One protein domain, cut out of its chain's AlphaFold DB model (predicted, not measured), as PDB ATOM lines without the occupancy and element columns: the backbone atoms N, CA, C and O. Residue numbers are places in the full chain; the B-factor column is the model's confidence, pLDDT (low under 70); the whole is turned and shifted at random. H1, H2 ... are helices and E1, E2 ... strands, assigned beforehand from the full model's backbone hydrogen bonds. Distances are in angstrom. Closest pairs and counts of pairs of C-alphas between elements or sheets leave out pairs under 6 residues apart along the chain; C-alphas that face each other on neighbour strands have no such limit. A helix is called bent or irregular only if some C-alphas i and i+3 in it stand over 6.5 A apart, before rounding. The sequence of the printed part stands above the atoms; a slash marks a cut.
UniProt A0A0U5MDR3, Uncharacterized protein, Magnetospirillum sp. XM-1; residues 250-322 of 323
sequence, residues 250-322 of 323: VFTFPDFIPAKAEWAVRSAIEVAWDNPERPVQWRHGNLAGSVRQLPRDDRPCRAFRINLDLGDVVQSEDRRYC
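AT A GLANCE: This is residues 250 to 322 of the 323 residues of an uncharacterized protein of Magnetospirillum sp. XM-1 (UniProt A0A0U5MDR3). A strongly twisted four-stranded sheet curls round one helix, H1, which packs on one face, mainly at E1 and E2. The printed part has 73 residues, with one named helix and four named strands in the order H1, E1, E2, E3, E4 along the chain; the antiparallel sheet, in the order E1, E2, E3, E4, is a meander, each strand the antiparallel neighbour of the one before. The class is mixed, in two layers, helix on sheet; the whole is compact, radius of gyration of the C-alphas 11.6 A, spans 36 by 24 by 19 A.

IN THESE COORDINATES: E3 is residues 302 to 309, 22.9 A; E4, 314 to 321, 21.8 A, ends at C-alpha 321 (-25.186, 10.926, -57.356). E2 is 287 to 293, 20.3 A; E1, 280 to 284, 13.7 A. H1, 259 to 274, 23.8 A, begins at C-alpha 259 (-37.370, 17.258, -45.718) and is irregular: C-alphas 260 and 263 are 7.1 A apart.

HOW THE PARTS SIT: Hairpins E1-E2, E2-E3 and E3-E4 have within hydrogen-bond range N 282 and O 289, 2.8 A; N 292 and O 305, 2.9 A; N 306 and O 317, 2.9 A. Edge strands E1 and E4 are apart. H1 is on the sheet; its closest C-alphas to E1 are Ala 268 and Val 280, 5.6 A. In H1, 10 of 12 O i to N i+4 pairs are within range.

THE WHOLE: The farthest C-alphas, Asn 286 and Asp 298, are 37.2 A apart. The printed part has no cut and no long link. Residues under pLDDT 70 include 250 to 265.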
ATOM      1  N   VAL A 250     -27.650  17.383 -59.410       45.38
ATOM      2  CA  VAL A 250     -28.679  17.743 -58.431       45.38
ATOM      3  C   VAL A 250     -28.886  16.544 -57.505       45.38
ATOM      4  O   VAL A 250     -29.423  15.518 -57.919       45.38
ATOM      5  N   PHE A 251     -28.470  16.668 -56.243       50.69
ATOM      6  CA  PHE A 251     -28.815  15.693 -55.207       50.69
ATOM      7  C   PHE A 251     -30.331  15.722 -54.974       50.69
ATOM      8  O   PHE A 251     -30.850  16.624 -54.324       50.69
ATOM      9  N   THR A 252     -31.036  14.739 -55.536       53.97
ATOM     10  CA  THR A 252     -32.461  14.482 -55.286       53.97
ATOM     11  C   THR A 252     -32.612  13.319 -54.312       53.97
ATOM     12  O   THR A 252     -31.935  12.298 -54.462       53.97
ATOM     13  N   PHE A 253     -33.487  13.451 -53.320       63.56
ATOM     14  CA  PHE A 253     -33.816  12.366 -52.393       63.56
ATOM     15  C   PHE A 253     -35.082  11.621 -52.850       63.56
ATOM     16  O   PHE A 253     -35.834  12.155 -53.668       63.56
ATOM     17  N   PRO A 254     -35.308  10.383 -52.378       68.06
ATOM     18  CA  PRO A 254     -36.592   9.702 -52.520       68.06
ATOM     19  C   PRO A 254     -37.714  10.475 -51.817       68.06
ATOM     20  O   PRO A 254     -37.510  10.955 -50.704       68.06
ATOM     21  N   ASP A 255     -38.908  10.522 -52.413       67.19
ATOM     22  CA  ASP A 255     -40.040  11.331 -51.920       67.19
ATOM     23  C   ASP A 255     -40.528  10.928 -50.510       67.19
ATOM     24  O   ASP A 255     -41.210  11.699 -49.834       67.19
ATOM     25  N   PHE A 256     -40.180   9.721 -50.048       67.06
ATOM     26  CA  PHE A 256     -40.492   9.255 -48.696       67.06
ATOM     27  C   PHE A 256     -39.549   9.788 -47.610       67.06
ATOM     28  O   PHE A 256     -39.880   9.682 -46.428       67.06
ATOM     29  N   ILE A 257     -38.386  10.345 -47.966       65.75
ATOM     30  CA  ILE A 257     -37.494  11.002 -47.007       65.75
ATOM     31  C   ILE A 257     -38.109  12.359 -46.649       65.75
ATOM     32  O   ILE A 257     -38.183  13.236 -47.506       65.75
ATOM     33  N   PRO A 258     -38.547  12.593 -45.396       61.31
ATOM     34  CA  PRO A 258     -39.128  13.881 -45.041       61.31
ATOM     35  C   PRO A 258     -38.044  14.958 -45.061       61.31
ATOM     36  O   PRO A 258     -36.973  14.719 -44.509       61.31
ATOM     37  N   ALA A 259     -38.340  16.161 -45.566       58.47
ATOM     38  CA  ALA A 259     -37.370  17.258 -45.718       58.47
ATOM     39  C   ALA A 259     -36.446  17.483 -44.501       58.47
ATOM     40  O   ALA A 259     -35.234  17.612 -44.633       58.47
ATOM     41  N   LYS A 260     -36.991  17.411 -43.277       55.56
ATOM     42  CA  LYS A 260     -36.217  17.523 -42.020       55.56
ATOM     43  C   LYS A 260     -35.087  16.487 -41.852       55.56
ATOM     44  O   LYS A 260     -34.159  16.721 -41.086       55.56
ATOM     45  N   ALA A 261     -35.169  15.343 -42.528       53.12
ATOM     46  CA  ALA A 261     -34.200  14.251 -42.491       53.12
ATOM     47  C   ALA A 261     -33.245  14.220 -43.700       53.12
ATOM     48  O   ALA A 261     -32.237  13.515 -43.628       53.12
ATOM     49  N   GLU A 262     -33.503  14.986 -44.768       67.50
ATOM     50  CA  GLU A 262     -32.675  15.004 -45.988       67.50
ATOM     51  C   GLU A 262     -31.200  15.289 -45.683       67.50
ATOM     52  O   GLU A 262     -30.317  14.606 -46.200       67.50
ATOM     53  N   TRP A 263     -30.914  16.217 -44.764       57.62
ATOM     54  CA  TRP A 263     -29.544  16.505 -44.324       57.62
ATOM     55  C   TRP A 263     -28.841  15.285 -43.707       57.62
ATOM     56  O   TRP A 263     -27.686  15.014 -44.031       57.62
ATOM     57  N   ALA A 264     -29.533  14.511 -42.863       59.12
ATOM     58  CA  ALA A 264     -28.955  13.330 -42.218       59.12
ATOM     59  C   ALA A 264     -28.684  12.208 -43.237       59.12
ATOM     60  O   ALA A 264     -27.626  11.575 -43.196       59.12
ATOM     61  N   VAL A 265     -29.601  12.019 -44.193       66.50
ATOM     62  CA  VAL A 265     -29.426  11.115 -45.340       66.50
ATOM     63  C   VAL A 265     -28.242  11.558 -46.199       66.50
ATOM     64  O   VAL A 265     -27.388  10.743 -46.540       66.50
ATOM     65  N   ARG A 266     -28.137  12.856 -46.510       72.38
ATOM     66  CA  ARG A 266     -27.039  13.424 -47.301       72.38
ATOM     67  C   ARG A 266     -25.684  13.204 -46.644       72.38
ATOM     68  O   ARG A 266     -24.766  12.733 -47.307       72.38
ATOM     69  N   SER A 267     -25.559  13.500 -45.352       68.31
ATOM     70  CA  SER A 267     -24.325  13.251 -44.604       68.31
ATOM     71  C   SER A 267     -23.943  11.768 -44.624       68.31
ATOM     72  O   SER A 267     -22.766  11.451 -44.776       68.31
ATOM     73  N   ALA A 268     -24.916  10.856 -44.554       71.06
ATOM     74  CA  ALA A 268     -24.652   9.428 -44.695       71.06
ATOM     75  C   ALA A 268     -24.266   9.007 -46.125       71.06
ATOM     76  O   ALA A 268     -23.446   8.102 -46.265       71.06
ATOM     77  N   ILE A 269     -24.767   9.673 -47.175       77.31
ATOM     78  CA  ILE A 269     -24.296   9.472 -48.559       77.31
ATOM     79  C   ILE A 269     -22.836   9.905 -48.706       77.31
ATOM     80  O   ILE A 269     -22.052   9.132 -49.241       77.31
ATOM     81  N   GLU A 270     -22.443  11.079 -48.203       78.56
ATOM     82  CA  GLU A 270     -21.043  11.546 -48.260       78.56
ATOM     83  C   GLU A 270     -20.104  10.586 -47.501       78.56
ATOM     84  O   GLU A 270     -19.084  10.150 -48.032       78.56
ATOM     85  N   VAL A 271     -20.480  10.152 -46.291       74.00
ATOM     86  CA  VAL A 271     -19.681   9.178 -45.522       74.00
ATOM     87  C   VAL A 271     -19.620   7.812 -46.220       74.00
ATOM     88  O   VAL A 271     -18.560   7.186 -46.219       74.00
ATOM     89  N   ALA A 272     -20.710   7.358 -46.853       79.94
ATOM     90  CA  ALA A 272     -20.744   6.121 -47.642       79.94
ATOM     91  C   ALA A 272     -19.993   6.244 -48.982       79.94
ATOM     92  O   ALA A 272     -19.556   5.237 -49.534       79.94
ATOM     93  N   TRP A 273     -19.826   7.460 -49.508       82.19
ATOM     94  CA  TRP A 273     -19.033   7.742 -50.705       82.19
ATOM     95  C   TRP A 273     -17.543   7.532 -50.437       82.19
ATOM     96  O   TRP A 273     -16.826   6.959 -51.263       82.19
ATOM     97  N   ASP A 274     -17.086   7.985 -49.273       80.44
ATOM     98  CA  ASP A 274     -15.697   7.842 -48.847       80.44
ATOM     99  C   ASP A 274     -15.440   6.466 -48.180       80.44
ATOM    100  O   ASP A 274     -14.307   5.994 -48.180       80.44
ATOM    101  N   ASN A 275     -16.486   5.769 -47.699       79.56
ATOM    102  CA  ASN A 275     -16.417   4.430 -47.085       79.56
ATOM    103  C   ASN A 275     -17.442   3.440 -47.700       79.56
ATOM    104  O   ASN A 275     -18.422   3.076 -47.045       79.56
ATOM    105  N   PRO A 276     -17.233   2.959 -48.941       82.19
ATOM    106  CA  PRO A 276     -18.248   2.211 -49.694       82.19
ATOM    107  C   PRO A 276     -18.560   0.804 -49.156       82.19
ATOM    108  O   PRO A 276     -19.592   0.234 -49.504       82.19
ATOM    109  N   GLU A 277     -17.693   0.225 -48.322       79.38
ATOM    110  CA  GLU A 277     -17.830  -1.162 -47.848       79.38
ATOM    111  C   GLU A 277     -18.870  -1.353 -46.734       79.38
ATOM    112  O   GLU A 277     -19.225  -2.490 -46.413       79.38
ATOM    113  N   ARG A 278     -19.359  -0.273 -46.107       82.56
ATOM    114  CA  ARG A 278     -20.243  -0.355 -44.934       82.56
ATOM    115  C   ARG A 278     -21.508   0.490 -45.108       82.56
ATOM    116  O   ARG A 278     -21.421   1.618 -45.584       82.56
ATOM    117  N   PRO A 279     -22.690  -0.013 -44.698       87.44
ATOM    118  CA  PRO A 279     -23.880   0.818 -44.600       87.44
ATOM    119  C   PRO A 279     -23.696   1.852 -43.480       87.44
ATOM    120  O   PRO A 279     -23.361   1.504 -42.346       87.44
ATOM    121  N   VAL A 280     -23.936   3.119 -43.796       86.62
ATOM    122  CA  VAL A 280     -23.881   4.239 -42.856       86.62
ATOM    123  C   VAL A 280     -25.274   4.466 -42.283       86.62
ATOM    124  O   VAL A 280     -26.232   4.664 -43.027       86.62
ATOM    125  N   GLN A 281     -25.388   4.432 -40.959       87.19
ATOM    126  CA  GLN A 281     -26.635   4.719 -40.252       87.19
ATOM    127  C   GLN A 281     -26.814   6.232 -40.093       87.19
ATOM    128  O   GLN A 281     -25.864   6.937 -39.751       87.19
ATOM    129  N   TRP A 282     -28.032   6.724 -40.294       81.19
ATOM    130  CA  TRP A 282     -28.403   8.123 -40.103       81.19
ATOM    131  C   TRP A 282     -29.609   8.240 -39.170       81.19
ATOM    132  O   TRP A 282     -30.453   7.347 -39.097       81.19
ATOM    133  N   ARG A 283     -29.688   9.345 -38.423       67.69
ATOM    134  CA  ARG A 283     -30.796   9.633 -37.502       67.69
ATOM    135  C   ARG A 283     -31.111  11.123 -37.476       67.69
ATOM    136  O   ARG A 283     -30.201  11.948 -37.466       67.69
ATOM    137  N   HIS A 284     -32.394  11.459 -37.403       63.28
ATOM    138  CA  HIS A 284     -32.881  12.818 -37.186       63.28
ATOM    139  C   HIS A 284     -34.137  12.794 -36.300       63.28
ATOM    140  O   HIS A 284     -35.239  12.470 -36.750       63.28
ATOM    141  N   GLY A 285     -33.973  13.126 -35.015       77.38
ATOM    142  CA  GLY A 285     -35.035  12.995 -34.015       77.38
ATOM    143  C   GLY A 285     -35.525  11.546 -33.909       77.38
ATOM    144  O   GLY A 285     -34.741  10.643 -33.617       77.38
ATOM    145  N   ASN A 286     -36.814  11.335 -34.188       75.19
ATOM    146  CA  ASN A 286     -37.452  10.014 -34.187       75.19
ATOM    147  C   ASN A 286     -37.318   9.261 -35.526       75.19
ATOM    148  O   ASN A 286     -37.787   8.134 -35.622       75.19
ATOM    149  N   LEU A 287     -36.721   9.870 -36.558       76.44
ATOM    150  CA  LEU A 287     -36.458   9.211 -37.840       76.44
ATOM    151  C   LEU A 287     -35.063   8.579 -37.822       76.44
ATOM    152  O   LEU A 287     -34.108   9.188 -37.329       76.44
ATOM    153  N   ALA A 288     -34.950   7.381 -38.380       82.25
ATOM    154  CA  ALA A 288     -33.703   6.647 -38.535       82.25
ATOM    155  C   ALA A 288     -33.692   5.920 -39.883       82.25
ATOM    156  O   ALA A 288     -34.739   5.732 -40.501       82.25
ATOM    157  N   GLY A 289     -32.513   5.522 -40.336       91.62
ATOM    158  CA  GLY A 289     -32.367   4.727 -41.540       91.62
ATOM    159  C   GLY A 289     -30.907   4.485 -41.880       91.62
ATOM    160  O   GLY A 289     -29.997   4.843 -41.129       91.62
ATOM    161  N   SER A 290     -30.674   3.916 -43.058       90.69
ATOM    162  CA  SER A 290     -29.329   3.612 -43.545       90.69
ATOM    163  C   SER A 290     -29.112   4.053 -44.987       90.69
ATOM    164  O   SER A 290     -30.038   4.097 -45.792       90.69
ATOM    165  N   VAL A 291     -27.863   4.364 -45.320       90.31
ATOM    166  CA  VAL A 291     -27.394   4.577 -46.690       90.31
ATOM    167  C   VAL A 291     -26.272   3.591 -46.978       90.31
ATOM    168  O   VAL A 291     -25.356   3.440 -46.173       90.31
ATOM    169  N   ARG A 292     -26.303   2.930 -48.134       91.62
ATOM    170  CA  ARG A 292     -25.214   2.052 -48.583       91.62
ATOM    171  C   ARG A 292     -24.873   2.342 -50.035       91.62
ATOM    172  O   ARG A 292     -25.759   2.282 -50.886       91.62
ATOM    173  N   GLN A 293     -23.599   2.592 -50.333       90.19
ATOM    174  CA  GLN A 293     -23.156   2.639 -51.723       90.19
ATOM    175  C   GLN A 293     -23.330   1.249 -52.357       90.19
ATOM    176  O   GLN A 293     -22.991   0.226 -51.761       90.19
ATOM    177  N   LEU A 294     -23.900   1.198 -53.553       87.38
ATOM    178  CA  LEU A 294     -24.005  -0.030 -54.332       87.38
ATOM    179  C   LEU A 294     -22.670  -0.326 -55.044       87.38
ATOM    180  O   LEU A 294     -21.821   0.572 -55.158       87.38
ATOM    181  N   PRO A 295     -22.456  -1.573 -55.514       86.38
ATOM    182  CA  PRO A 295     -21.294  -1.914 -56.322       86.38
ATOM    183  C   PRO A 295     -21.131  -0.952 -57.497       86.38
ATOM    184  O   PRO A 295     -22.112  -0.495 -58.086       86.38
ATOM    185  N   ARG A 296     -19.878  -0.634 -57.818       79.69
ATOM    186  CA  ARG A 296     -19.553   0.270 -58.917       79.69
ATOM    187  C   ARG A 296     -19.948  -0.394 -60.238       79.69
ATOM    188  O   ARG A 296     -19.461  -1.479 -60.534       79.69
ATOM    189  N   ASP A 297     -20.807   0.259 -61.008       74.88
ATOM    190  CA  ASP A 297     -20.959   0.003 -62.438       74.88
ATOM    191  C   ASP A 297     -20.148   1.034 -63.238       74.88
ATOM    192  O   ASP A 297     -19.715   2.046 -62.683       74.88
ATOM    193  N   ASP A 298     -19.943   0.799 -64.536       74.94
ATOM    194  CA  ASP A 298     -19.088   1.622 -65.418       74.94
ATOM    195  C   ASP A 298     -19.659   3.024 -65.736       74.94
ATOM    196  O   ASP A 298     -19.343   3.644 -66.750       74.94
ATOM    197  N   ARG A 299     -20.542   3.540 -64.875       70.06
ATOM    198  CA  ARG A 299     -21.186   4.847 -65.001       70.06
ATOM    199  C   ARG A 299     -20.435   5.897 -64.171       70.06
ATOM    200  O   ARG A 299     -19.924   5.584 -63.096       70.06
ATOM    201  N   PRO A 300     -20.415   7.171 -64.605       63.66
ATOM    202  CA  PRO A 300     -19.688   8.232 -63.898       63.66
ATOM    203  C   PRO A 300     -20.256   8.535 -62.499       63.66
ATOM    204  O   PRO A 300     -19.517   8.937 -61.603       63.66
ATOM    205  N   CYS A 301     -21.560   8.318 -62.301       73.81
ATOM    206  CA  CYS A 301     -22.281   8.637 -61.070       73.81
ATOM    207  C   CYS A 301     -22.559   7.370 -60.249       73.81
ATOM    208  O   CYS A 301     -23.181   6.418 -60.742       73.81
ATOM    209  N   ARG A 302     -22.128   7.373 -58.983       79.19
ATOM    210  CA  ARG A 302     -22.250   6.236 -58.063       79.19
ATOM    211  C   ARG A 302     -23.701   6.060 -57.610       79.19
ATOM    212  O   ARG A 302     -24.418   7.042 -57.417       79.19
ATOM    213  N   ALA A 303     -24.127   4.813 -57.435       85.12
ATOM    214  CA  ALA A 303     -25.458   4.480 -56.936       85.12
ATOM    215  C   ALA A 303     -25.439   4.214 -55.424       85.12
ATOM    216  O   ALA A 303     -24.499   3.612 -54.903       85.12
ATOM    217  N   PHE A 304     -26.489   4.640 -54.729       87.44
ATOM    218  CA  PHE A 304     -26.668   4.504 -53.287       87.44
ATOM    219  C   PHE A 304     -28.086   4.026 -52.994       87.44
ATOM    220  O   PHE A 304     -29.048   4.613 -53.487       87.44
ATOM    221  N   ARG A 305     -28.210   2.997 -52.155       87.81
ATOM    222  CA  ARG A 305     -29.487   2.600 -51.561       87.81
ATOM    223  C   ARG A 305     -29.737   3.439 -50.323       87.81
ATOM    224  O   ARG A 305     -28.892   3.446 -49.425       87.81
ATOM    225  N   ILE A 306     -30.876   4.114 -50.281       88.12
ATOM    226  CA  ILE A 306     -31.330   4.939 -49.161       88.12
ATOM    227  C   ILE A 306     -32.525   4.238 -48.527       88.12
ATOM    228  O   ILE A 306     -33.506   3.970 -49.216       88.12
ATOM    229  N   ASN A 307     -32.440   3.967 -47.227       89.06
ATOM    230  CA  ASN A 307     -33.486   3.346 -46.422       89.06
ATOM    231  C   ASN A 307     -33.981   4.323 -45.346       89.06
ATOM    232  O   ASN A 307     -33.168   5.045 -44.758       89.06
ATOM    233  N   LEU A 308     -35.279   4.282 -45.048       87.69
ATOM    234  CA  LEU A 308     -35.941   4.914 -43.905       87.69
ATOM    235  C   LEU A 308     -36.659   3.833 -43.088       87.69
ATOM    236  O   LEU A 308     -37.491   3.100 -43.629       87.69
ATOM    237  N   ASP A 309     -36.371   3.784 -41.791       88.00
ATOM    238  CA  ASP A 309     -36.959   2.836 -40.847       88.00
ATOM    239  C   ASP A 309     -38.174   3.483 -40.158       88.00
ATOM    240  O   ASP A 309     -38.056   4.503 -39.473       88.00
ATOM    241  N   LEU A 310     -39.357   2.886 -40.329       81.00
ATOM    242  CA  LEU A 310     -40.638   3.349 -39.773       81.00
ATOM    243  C   LEU A 310     -41.179   2.391 -38.694       81.00
ATOM    244  O   LEU A 310     -42.388   2.261 -38.516       81.00
ATOM    245  N   GLY A 311     -40.283   1.701 -37.982       78.88
ATOM    246  CA  GLY A 311     -40.626   0.619 -37.057       78.88
ATOM    247  C   GLY A 311     -40.681  -0.718 -37.792       78.88
ATOM    248  O   GLY A 311     -39.642  -1.227 -38.202       78.88
ATOM    249  N   ASP A 312     -41.883  -1.259 -37.993       77.31
ATOM    250  CA  ASP A 312     -42.098  -2.573 -38.626       77.31
ATOM    251  C   ASP A 312     -41.958  -2.560 -40.162       77.31
ATOM    252  O   ASP A 312     -42.025  -3.603 -40.813       77.31
ATOM    253  N   VAL A 313     -41.779  -1.378 -40.763       77.31
ATOM    254  CA  VAL A 313     -41.676  -1.180 -42.217       77.31
ATOM    255  C   VAL A 313     -40.413  -0.389 -42.545       77.31
ATOM    256  O   VAL A 313     -40.161   0.662 -41.958       77.31
ATOM    257  N   VAL A 314     -39.656  -0.866 -43.533       83.81
ATOM    258  CA  VAL A 314     -38.519  -0.149 -44.124       83.81
ATOM    259  C   VAL A 314     -38.902   0.283 -45.533       83.81
ATOM    260  O   VAL A 314     -39.312  -0.545 -46.347       83.81
ATOM    261  N   GLN A 315     -38.764   1.573 -45.834       83.31
ATOM    262  CA  GLN A 315     -38.911   2.101 -47.193       83.31
ATOM    263  C   GLN A 315     -37.524   2.333 -47.790       83.31
ATOM    264  O   GLN A 315     -36.653   2.884 -47.120       83.31
ATOM    265  N   SER A 316     -37.303   1.879 -49.026       86.94
ATOM    266  CA  SER A 316     -35.983   1.887 -49.664       86.94
ATOM    267  C   SER A 316     -36.041   2.268 -51.139       86.94
ATOM    268  O   SER A 316     -36.858   1.714 -51.875       86.94
ATOM    269  N   GLU A 317     -35.113   3.106 -51.598       83.25
ATOM    270  CA  GLU A 317     -34.954   3.446 -53.015       83.25
ATOM    271  C   GLU A 317     -33.477   3.663 -53.378       83.25
ATOM    272  O   GLU A 317     -32.671   4.111 -52.558       83.25
ATOM    273  N   ASP A 318     -33.126   3.330 -54.621       85.00
ATOM    274  CA  ASP A 318     -31.778   3.478 -55.162       85.00
ATOM    275  C   ASP A 318     -31.660   4.783 -55.962       85.00
ATOM    276  O   ASP A 318     -32.315   4.955 -56.992       85.00
ATOM    277  N   ARG A 319     -30.785   5.694 -55.527       77.50
ATOM    278  CA  ARG A 319     -30.505   6.972 -56.205       77.50
ATOM    279  C   ARG A 319     -29.063   7.037 -56.693       77.50
ATOM    280  O   ARG A 319     -28.171   6.387 -56.149       77.50
ATOM    281  N   ARG A 320     -28.828   7.822 -57.746       75.31
ATOM    282  CA  ARG A 320     -27.487   8.080 -58.288       75.31
ATOM    283  C   ARG A 320     -27.067   9.508 -58.030       75.31
ATOM    284  O   ARG A 320     -27.844  10.433 -58.242       75.31
ATOM    285  N   TYR A 321     -25.808   9.651 -57.651       67.25
ATOM    286  CA  TYR A 321     -25.186  10.926 -57.356       67.25
ATOM    287  C   TYR A 321     -23.828  10.996 -58.056       67.25
ATOM    288  O   TYR A 321     -23.113   9.995 -58.167       67.25
ATOM    289  N   CYS A 322     -23.484  12.176 -58.555       69.38
ATOM    290  CA  CYS A 322     -22.174  12.502 -59.115       69.38
ATOM    291  C   CYS A 322     -21.536  13.563 -58.198       69.38
ATOM    292  O   CYS A 322     -22.260  14.289 -57.514       69.38
TER     293      CYS A 322